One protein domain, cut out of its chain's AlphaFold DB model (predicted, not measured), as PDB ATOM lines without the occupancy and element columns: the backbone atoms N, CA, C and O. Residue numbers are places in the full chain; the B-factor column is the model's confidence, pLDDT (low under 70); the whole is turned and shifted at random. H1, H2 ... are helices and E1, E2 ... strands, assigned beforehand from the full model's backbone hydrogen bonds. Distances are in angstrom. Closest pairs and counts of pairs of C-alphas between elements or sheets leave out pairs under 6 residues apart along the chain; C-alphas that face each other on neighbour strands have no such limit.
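Overview. This is residues 209 to 247 and 254 to 284 of the 510 residues of an uncharacterized protein of Puccinia sorghi (UniProt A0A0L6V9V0). A small three-stranded sheet, E1 - E2 - E3, all antiparallel, is grazed by helix H2, while residues 238 to 246, of which 238 to 243 belong to H1, stick out far to one end. The 70 printed residues run E1, E2, H1, E3, H2, mixed in class, with under half in named elements. The whole is only just extended, close to loose, with radius of gyration of the C-alphas 16.7 A and spans of 55 by 27 by 17 A.

Arrangement. E1, residues 209 to 213, and E2, residues 224 to 229, form a hairpin, with N 210 and O 227 2.9 A apart. H1, residues 235 to 243, is not on the sheet. E3, residues 260 to 262, is antiparallel to E2, with N 228 and O 261 2.8 A apart. H2, residues 276 to 282, only grazes the sheet; its closest C-alpha pair with E3, Phe 277 and Pro 262, is 6.7 A apart. In H1 and H2 every O i to N i+4 pair is within hydrogen-bond range.

Along the chain. E1 begins at C-alpha 209 (172.775, 250.494, 217.053). From first to last C-alpha, E2 measures 16.0 A and H1 11.9 A. H2 ends at C-alpha 282 (180.087, 263.337, 217.723).

Size, cuts and confidence. The farthest C-alphas, of Ala 219 and Asn 244, are 54.7 A apart. Residues 248 to 253 are cut out, leaving 14.7 A between C-alphas 247 and 254. The link E3 to H2 is long. pLDDT is under 70 at residues 232 to 241, 245 to 247 and 254 to 256.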
ATOM      1  N   ILE A 209     173.785 250.094 216.063       96.94
ATOM      2  CA  ILE A 209     172.775 250.494 217.053       96.94
ATOM      3  C   ILE A 209     172.340 249.250 217.815       96.94
ATOM      4  O   ILE A 209     172.045 248.221 217.212       96.94
ATOM      5  N   ARG A 210     172.265 249.358 219.143       97.69
ATOM      6  CA  ARG A 210     171.777 248.299 220.030       97.69
ATOM      7  C   ARG A 210     170.783 248.847 221.045       97.69
ATOM      8  O   ARG A 210     170.779 250.039 221.349       97.69
ATOM      9  N   LEU A 211     169.983 247.954 221.611       98.12
ATOM     10  CA  LEU A 211     169.097 248.240 222.733       98.12
ATOM     11  C   LEU A 211     169.662 247.563 223.988       98.12
ATOM     12  O   LEU A 211     169.960 246.371 223.965       98.12
ATOM     13  N   VAL A 212     169.849 248.324 225.067       98.12
ATOM     14  CA  VAL A 212     170.431 247.838 226.326       98.12
ATOM     15  C   VAL A 212     169.406 247.948 227.444       98.12
ATOM     16  O   VAL A 212     169.007 249.047 227.832       98.12
ATOM     17  N   LYS A 213     169.012 246.803 228.001       98.00
ATOM     18  CA  LYS A 213     168.150 246.737 229.182       98.00
ATOM     19  C   LYS A 213     168.922 247.117 230.444       98.00
ATOM     20  O   LYS A 213     170.042 246.657 230.664       98.00
ATOM     21  N   ARG A 214     168.313 247.941 231.296       97.25
ATOM     22  CA  ARG A 214     168.873 248.404 232.571       97.25
ATOM     23  C   ARG A 214     168.227 247.658 233.738       97.25
ATOM     24  O   ARG A 214     167.012 247.515 233.799       97.25
ATOM     25  N   CYS A 215     169.050 247.198 234.677       93.81
ATOM     26  CA  CYS A 215     168.620 246.425 235.849       93.81
ATOM     27  C   CYS A 215     168.178 247.279 237.052       93.81
ATOM     28  O   CYS A 215     167.428 246.796 237.894       93.81
ATOM     29  N   HIS A 216     168.611 248.541 237.129       94.12
ATOM     30  CA  HIS A 216     168.262 249.470 238.207       94.12
ATOM     31  C   HIS A 216     167.784 250.790 237.604       94.12
ATOM     32  O   HIS A 216     168.571 251.555 237.041       94.12
ATOM     33  N   VAL A 217     166.472 251.004 237.662       96.56
ATOM     34  CA  VAL A 217     165.759 252.047 236.920       96.56
ATOM     35  C   VAL A 217     164.764 252.687 237.878       96.56
ATOM     36  O   VAL A 217     163.914 252.000 238.440       96.56
ATOM     37  N   ALA A 218     164.905 253.990 238.119       96.88
ATOM     38  CA  ALA A 218     163.946 254.733 238.931       96.88
ATOM     39  C   ALA A 218     162.609 254.885 238.183       96.88
ATOM     40  O   ALA A 218     162.582 254.829 236.956       96.88
ATOM     41  N   ALA A 219     161.512 255.147 238.899       96.75
ATOM     42  CA  ALA A 219     160.149 255.158 238.340       96.75
ATOM     43  C   ALA A 219     159.939 256.052 237.093       96.75
ATOM     44  O   ALA A 219     159.048 255.784 236.297       96.75
ATOM     45  N   ASN A 220     160.775 257.083 236.904       95.88
ATOM     46  CA  ASN A 220     160.709 258.028 235.779       95.88
ATOM     47  C   ASN A 220     161.852 257.852 234.751       95.88
ATOM     48  O   ASN A 220     162.122 258.750 233.945       95.88
ATOM     49  N   GLU A 221     162.567 256.727 234.796       97.38
ATOM     50  CA  GLU A 221     163.648 256.381 233.872       97.38
ATOM     51  C   GLU A 221     163.248 255.259 232.909       97.38
ATOM     52  O   GLU A 221     162.400 254.422 233.206       97.38
ATOM     53  N   LYS A 222     163.886 255.220 231.737       96.94
ATOM     54  CA  LYS A 222     163.656 254.168 230.745       96.94
ATOM     55  C   LYS A 222     164.290 252.845 231.189       96.94
ATOM     56  O   LYS A 222     165.461 252.811 231.580       96.94
ATOM     57  N   LEU A 223     163.506 251.767 231.069       97.81
ATOM     58  CA  LEU A 223     163.934 250.383 231.311       97.81
ATOM     59  C   LEU A 223     164.971 249.899 230.294       97.81
ATOM     60  O   LEU A 223     165.817 249.065 230.613       97.81
ATOM     61  N   GLU A 224     164.923 250.444 229.085       97.75
ATOM     62  CA  GLU A 224     165.829 250.133 227.989       97.75
ATOM     63  C   GLU A 224     166.373 251.444 227.423       97.75
ATOM     64  O   GLU A 224     165.656 252.444 227.365       97.75
ATOM     65  N   LEU A 225     167.652 251.458 227.050       97.25
ATOM     66  CA  LEU A 225     168.281 252.580 226.363       97.25
ATOM     67  C   LEU A 225     168.869 252.120 225.044       97.25
ATOM     68  O   LEU A 225     169.619 251.145 224.974       97.25
ATOM     69  N   LYS A 226     168.568 252.879 224.003       97.75
ATOM     70  CA  LYS A 226     169.189 252.744 222.702       97.75
ATOM     71  C   LYS A 226     170.562 253.401 222.701       97.75
ATOM     72  O   LYS A 226     170.712 254.590 223.000       97.75
ATOM     73  N   GLU A 227     171.564 252.619 222.330       97.75
ATOM     74  CA  GLU A 227     172.943 253.061 222.205       97.75
ATOM     75  C   GLU A 227     173.418 252.942 220.760       97.75
ATOM     76  O   GLU A 227     173.171 251.939 220.093       97.75
ATOM     77  N   GLY A 228     174.146 253.955 220.298       96.75
ATOM     78  CA  GLY A 228     174.857 253.951 219.030       96.75
ATOM     79  C   GLY A 228     176.348 253.745 219.267       96.75
ATOM     80  O   GLY A 228     176.921 254.345 220.182       96.75
ATOM     81  N   ARG A 229     176.999 252.917 218.454       95.25
ATOM     82  CA  ARG A 229     178.454 252.764 218.443       95.25
ATOM     83  C   ARG A 229     179.065 253.894 217.626       95.25
ATOM     84  O   ARG A 229     178.696 254.103 216.469       95.25
ATOM     85  N   CYS A 230     179.983 254.642 218.228       91.88
ATOM     86  CA  CYS A 230     180.770 255.632 217.502       91.88
ATOM     87  C   CYS A 230     181.808 254.949 216.597       91.88
ATOM     88  O   CYS A 230     182.189 253.795 216.810       91.88
ATOM     89  N   HIS A 231     182.198 255.659 215.538       83.38
ATOM     90  CA  HIS A 231     183.123 255.168 214.528       83.38
ATOM     91  C   HIS A 231     184.448 254.775 215.177       83.38
ATOM     92  O   HIS A 231     185.145 255.582 215.798       83.38
ATOM     93  N   GLN A 232     184.790 253.510 214.993       64.75
ATOM     94  CA  GLN A 232     186.167 253.062 215.043       64.75
ATOM     95  C   GLN A 232     186.833 253.448 213.710       64.75
ATOM     96  O   GLN A 232     186.138 253.572 212.705       64.75
ATOM     97  N   VAL A 233     188.163 253.579 213.709       51.62
ATOM     98  CA  VAL A 233     189.004 254.050 212.590       51.62
ATOM     99  C   VAL A 233     189.031 255.570 212.418       51.62
ATOM    100  O   VAL A 233     188.134 256.185 211.848       51.62
ATOM    101  N   SER A 234     190.160 256.138 212.832       48.75
ATOM    102  CA  SER A 234     190.607 257.430 212.341       48.75
ATOM    103  C   SER A 234     191.117 257.312 210.906       48.75
ATOM    104  O   SER A 234     191.782 256.332 210.551       48.75
ATOM    105  N   LEU A 235     190.956 258.362 210.096       54.66
ATOM    106  CA  LEU A 235     191.687 258.485 208.829       54.66
ATOM    107  C   LEU A 235     193.201 258.385 209.042       54.66
ATOM    108  O   LEU A 235     193.912 257.924 208.154       54.66
ATOM    109  N   SER A 236     193.703 258.767 210.223       53.78
ATOM    110  CA  SER A 236     195.120 258.620 210.562       53.78
ATOM    111  C   SER A 236     195.584 257.157 210.585       53.78
ATOM    112  O   SER A 236     196.784 256.926 210.480       53.78
ATOM    113  N   GLN A 237     194.688 256.169 210.690       52.22
ATOM    114  CA  GLN A 237     195.029 254.746 210.606       52.22
ATOM    115  C   GLN A 237     195.098 254.264 209.148       52.22
ATOM    116  O   GLN A 237     196.108 253.687 208.762       52.22
ATOM    117  N   LEU A 238     194.103 254.601 208.316       58.06
ATOM    118  CA  LEU A 238     194.132 254.338 206.866       58.06
ATOM    119  C   LEU A 238     195.322 255.028 206.184       58.06
ATOM    120  O   LEU A 238     196.059 254.399 205.430       58.06
ATOM    121  N   ARG A 239     195.578 256.296 206.521       62.78
ATOM    122  CA  ARG A 239     196.722 257.056 206.005       62.78
ATOM    123  C   ARG A 239     198.064 256.439 206.414       62.78
ATOM    124  O   ARG A 239     198.941 256.317 205.571       62.78
ATOM    125  N   ARG A 240     198.203 255.958 207.658       60.44
ATOM    126  CA  ARG A 240     199.405 255.221 208.104       60.44
ATOM    127  C   ARG A 240     199.594 253.878 207.391       60.44
ATOM    128  O   ARG A 240     200.737 253.491 207.175       60.44
ATOM    129  N   MET A 241     198.513 253.193 207.009       55.53
ATOM    130  CA  MET A 241     198.591 251.961 206.210       55.53
ATOM    131  C   MET A 241     199.010 252.232 204.757       55.53
ATOM    132  O   MET A 241     199.708 251.410 204.178       55.53
ATOM    133  N   VAL A 242     198.641 253.384 204.184       72.62
ATOM    134  CA  VAL A 242     199.085 253.802 202.839       72.62
ATOM    135  C   VAL A 242     200.525 254.332 202.846       72.62
ATOM    136  O   VAL A 242     201.302 254.008 201.956       72.62
ATOM    137  N   GLU A 243     200.907 255.123 203.852       80.25
ATOM    138  CA  GLU A 243     202.220 255.789 203.915       80.25
ATOM    139  C   GLU A 243     203.331 254.915 204.550       80.25
ATOM    140  O   GLU A 243     204.471 255.361 204.644       80.25
ATOM    141  N   ASN A 244     203.031 253.686 205.004       73.81
ATOM    142  CA  ASN A 244     203.967 252.753 205.673       73.81
ATOM    143  C   ASN A 244     204.753 253.344 206.871       73.81
ATOM    144  O   ASN A 244     205.769 252.798 207.312       73.81
ATOM    145  N   LEU A 245     204.280 254.456 207.440       69.81
ATOM    146  CA  LEU A 245     204.957 255.149 208.532       69.81
ATOM    147  C   LEU A 245     204.854 254.338 209.828       69.81
ATOM    148  O   LEU A 245     203.766 254.168 210.389       69.81
ATOM    149  N   LYS A 246     206.009 253.878 210.336       64.00
ATOM    150  CA  LYS A 246     206.110 253.205 211.640       64.00
ATOM    151  C   LYS A 246     205.427 254.059 212.721       64.00
ATOM    152  O   LYS A 246     205.672 255.267 212.779       64.00
ATOM    153  N   PRO A 247     204.592 253.465 213.594       57.25
ATOM    154  CA  PRO A 247     203.886 254.218 214.619       57.25
ATOM    155  C   PRO A 247     204.886 254.849 215.590       57.25
ATOM    156  O   PRO A 247     205.588 254.154 216.321       57.25
ATOM    157  N   ARG A 254     193.575 259.742 221.197       55.16
ATOM    158  CA  ARG A 254     192.321 260.507 221.057       55.16
ATOM    159  C   ARG A 254     191.452 260.077 219.877       55.16
ATOM    160  O   ARG A 254     190.248 260.310 219.929       55.16
ATOM    161  N   ASP A 255     192.039 259.445 218.868       56.78
ATOM    162  CA  ASP A 255     191.436 259.386 217.529       56.78
ATOM    163  C   ASP A 255     190.533 258.159 217.289       56.78
ATOM    164  O   ASP A 255     190.044 257.961 216.187       56.78
ATOM    165  N   GLN A 256     190.305 257.291 218.281       67.25
ATOM    166  CA  GLN A 256     189.477 256.090 218.096       67.25
ATOM    167  C   GLN A 256     188.389 256.000 219.159       67.25
ATOM    168  O   GLN A 256     188.629 255.594 220.297       67.25
ATOM    169  N   CYS A 257     187.165 256.363 218.777       81.50
ATOM    170  CA  CYS A 257     186.005 256.251 219.646       81.50
ATOM    171  C   CYS A 257     185.115 255.078 219.229       81.50
ATOM    172  O   CYS A 257     184.041 255.267 218.679       81.50
ATOM    173  N   SER A 258     185.510 253.857 219.582       87.44
ATOM    174  CA  SER A 258     184.666 252.654 219.458       87.44
ATOM    175  C   SER A 258     183.595 252.540 220.559       87.44
ATOM    176  O   SER A 258     183.077 251.455 220.830       87.44
ATOM    177  N   LYS A 259     183.286 253.642 221.255       92.94
ATOM    178  CA  LYS A 259     182.417 253.637 222.438       92.94
ATOM    179  C   LYS A 259     180.953 253.554 222.034       92.94
ATOM    180  O   LYS A 259     180.520 254.217 221.093       92.94
ATOM    181  N   TRP A 260     180.194 252.799 222.818       95.88
ATOM    182  CA  TRP A 260     178.740 252.863 222.822       95.88
ATOM    183  C   TRP A 260     178.278 254.132 223.541       95.88
ATOM    184  O   TRP A 260     178.853 254.537 224.555       95.88
ATOM    185  N   VAL A 261     177.281 254.795 222.965       96.25
ATOM    186  CA  VAL A 261     176.811 256.122 223.367       96.25
ATOM    187  C   VAL A 261     175.291 256.092 223.450       96.25
ATOM    188  O   VAL A 261     174.669 255.744 222.447       96.25
ATOM    189  N   PRO A 262     174.664 256.501 224.565       97.25
ATOM    190  CA  PRO A 262     173.214 256.626 224.612       97.25
ATOM    191  C   PRO A 262     172.750 257.648 223.566       97.25
ATOM    192  O   PRO A 262     173.193 258.800 223.563       97.25
ATOM    193  N   MET A 263     171.866 257.218 222.667       97.19
ATOM    194  CA  MET A 263     171.263 258.078 221.641       97.19
ATOM    195  C   MET A 263     170.077 258.872 222.189       97.19
ATOM    196  O   MET A 263     169.668 259.861 221.591       97.19
ATOM    197  N   GLU A 264     169.551 258.469 223.344       96.44
ATOM    198  CA  GLU A 264     168.378 259.054 223.980       96.44
ATOM    199  C   GLU A 264     168.610 259.392 225.460       96.44
ATOM    200  O   GLU A 264     169.587 258.977 226.087       96.44
ATOM    201  N   GLY A 265     167.691 260.171 226.030       96.31
ATOM    202  CA  GLY A 265     167.722 260.531 227.443       96.31
ATOM    203  C   GLY A 265     167.314 259.377 228.357       96.31
ATOM    204  O   GLY A 265     166.376 258.643 228.059       96.31
ATOM    205  N   VAL A 266     167.979 259.292 229.514       97.00
ATOM    206  CA  VAL A 266     167.682 258.344 230.607       97.00
ATOM    207  C   VAL A 266     166.249 258.476 231.136       97.00
ATOM    208  O   VAL A 266     165.628 257.479 231.494       97.00
ATOM    209  N   LYS A 267     165.719 259.703 231.192       96.94
ATOM    210  CA  LYS A 267     164.364 259.991 231.680       96.94
ATOM    211  C   LYS A 267     163.312 259.699 230.610       96.94
ATOM    212  O   LYS A 267     163.563 259.912 229.422       96.94
ATOM    213  N   MET A 268     162.106 259.328 231.035       94.81
ATOM    214  CA  MET A 268     160.912 259.300 230.180       94.81
ATOM    215  C   MET A 268     160.400 260.726 229.893       94.81
ATOM    216  O   MET A 268     159.308 261.108 230.294       94.81
ATOM    217  N   GLN A 269     161.222 261.541 229.231       95.81
ATOM    218  CA  GLN A 269     160.863 262.888 228.797       95.81
ATOM    219  C   GLN A 269     161.138 263.031 227.302       95.81
ATOM    220  O   GLN A 269     162.241 262.725 226.838       95.81
ATOM    221  N   GLU A 270     160.152 263.524 226.556       95.00
ATOM    222  CA  GLU A 270     160.345 263.883 225.156       95.00
ATOM    223  C   GLU A 270     161.334 265.052 225.047       95.00
ATOM    224  O   GLU A 270     161.221 266.072 225.732       95.00
ATOM    225  N   VAL A 271     162.334 264.896 224.182       96.19
ATOM    226  CA  VAL A 271     163.316 265.938 223.889       96.19
ATOM    227  C   VAL A 271     163.001 266.567 222.538       96.19
ATOM    228  O   VAL A 271     162.790 265.869 221.555       96.19
ATOM    229  N   LYS A 272     163.068 267.903 222.460       95.75
ATOM    230  CA  LYS A 272     162.813 268.674 221.226       95.75
ATOM    231  C   LYS A 272     163.672 268.244 220.019       95.75
ATOM    232  O   LYS A 272     163.337 268.555 218.880       95.75
ATOM    233  N   VAL A 273     164.800 267.585 220.278       96.81
ATOM    234  CA  VAL A 273     165.701 267.003 219.278       96.81
ATOM    235  C   VAL A 273     166.177 265.644 219.815       96.81
ATOM    236  O   VAL A 273     167.043 265.634 220.697       96.81
ATOM    237  N   PRO A 274     165.633 264.510 219.334       96.69
ATOM    238  CA  PRO A 274     166.078 263.167 219.722       96.69
ATOM    239  C   PRO A 274     167.583 262.951 219.524       96.69
ATOM    240  O   PRO A 274     168.269 262.448 220.408       96.69
ATOM    241  N   GLU A 275     168.130 263.444 218.413       97.00
ATOM    242  CA  GLU A 275     169.529 263.283 217.997       97.00
ATOM    243  C   GLU A 275     170.550 264.034 218.875       97.00
ATOM    244  O   GLU A 275     171.764 263.857 218.730       97.00
ATOM    245  N   LEU A 276     170.085 264.873 219.808       96.62
ATOM    246  CA  LEU A 276     170.919 265.771 220.608       96.62
ATOM    247  C   LEU A 276     172.013 265.044 221.405       96.62
ATOM    248  O   LEU A 276     173.101 265.592 221.600       96.62
ATOM    249  N   PHE A 277     171.732 263.836 221.900       96.81
ATOM    250  CA  PHE A 277     172.693 263.049 222.677       96.81
ATOM    251  C   PHE A 277     173.835 262.537 221.796       96.81
ATOM    252  O   PHE A 277     175.002 262.675 222.171       96.81
ATOM    253  N   TRP A 278     173.511 262.074 220.585       96.44
ATOM    254  CA  TRP A 278     174.500 261.678 219.586       96.44
ATOM    255  C   TRP A 278     175.385 262.852 219.160       96.44
ATOM    256  O   TRP A 278     176.610 262.767 219.230       96.44
ATOM    257  N   TRP A 279     174.796 263.999 218.806       95.88
ATOM    258  CA  TRP A 279     175.562 265.168 218.357       95.88
ATOM    259  C   TRP A 279     176.476 265.756 219.443       95.88
ATOM    260  O   TRP A 279     177.586 266.195 219.143       95.88
ATOM    261  N   LYS A 280     176.072 265.698 220.722       94.94
ATOM    262  CA  LYS A 280     176.946 266.038 221.864       94.94
ATOM    263  C   LYS A 280     178.184 265.148 221.958       94.94
ATOM    264  O   LYS A 280     179.221 265.620 222.430       94.94
ATOM    265  N   HIS A 281     178.074 263.886 221.547       93.75
ATOM    266  CA  HIS A 281     179.202 262.971 221.462       93.75
ATOM    267  C   HIS A 281     180.032 263.242 220.205       93.75
ATOM    268  O   HIS A 281     181.206 263.579 220.333       93.75
ATOM    269  N   ALA A 282     179.418 263.180 219.016       91.62
ATOM    270  CA  ALA A 282     180.087 263.337 217.723       91.62
ATOM    271  C   ALA A 282     180.937 264.618 217.645       91.62
ATOM    272  O   ALA A 282     182.093 264.563 217.238       91.62
ATOM    273  N   LYS A 283     180.432 265.747 218.173       90.62
ATOM    274  CA  LYS A 283     181.159 267.028 218.252       90.62
ATOM    275  C   LYS A 283     182.520 266.957 218.971       90.62
ATOM    276  O   LYS A 283     183.355 267.833 218.767       90.62
ATOM    277  N   ARG A 284     182.761 265.956 219.826       87.12
ATOM    278  CA  ARG A 284     184.040 265.771 220.542       87.12
ATOM    279  C   ARG A 284     185.085 264.978 219.754       87.12
ATOM    280  O   ARG A 284     186.254 265.056 220.110       87.12
TER     281      ARG A 284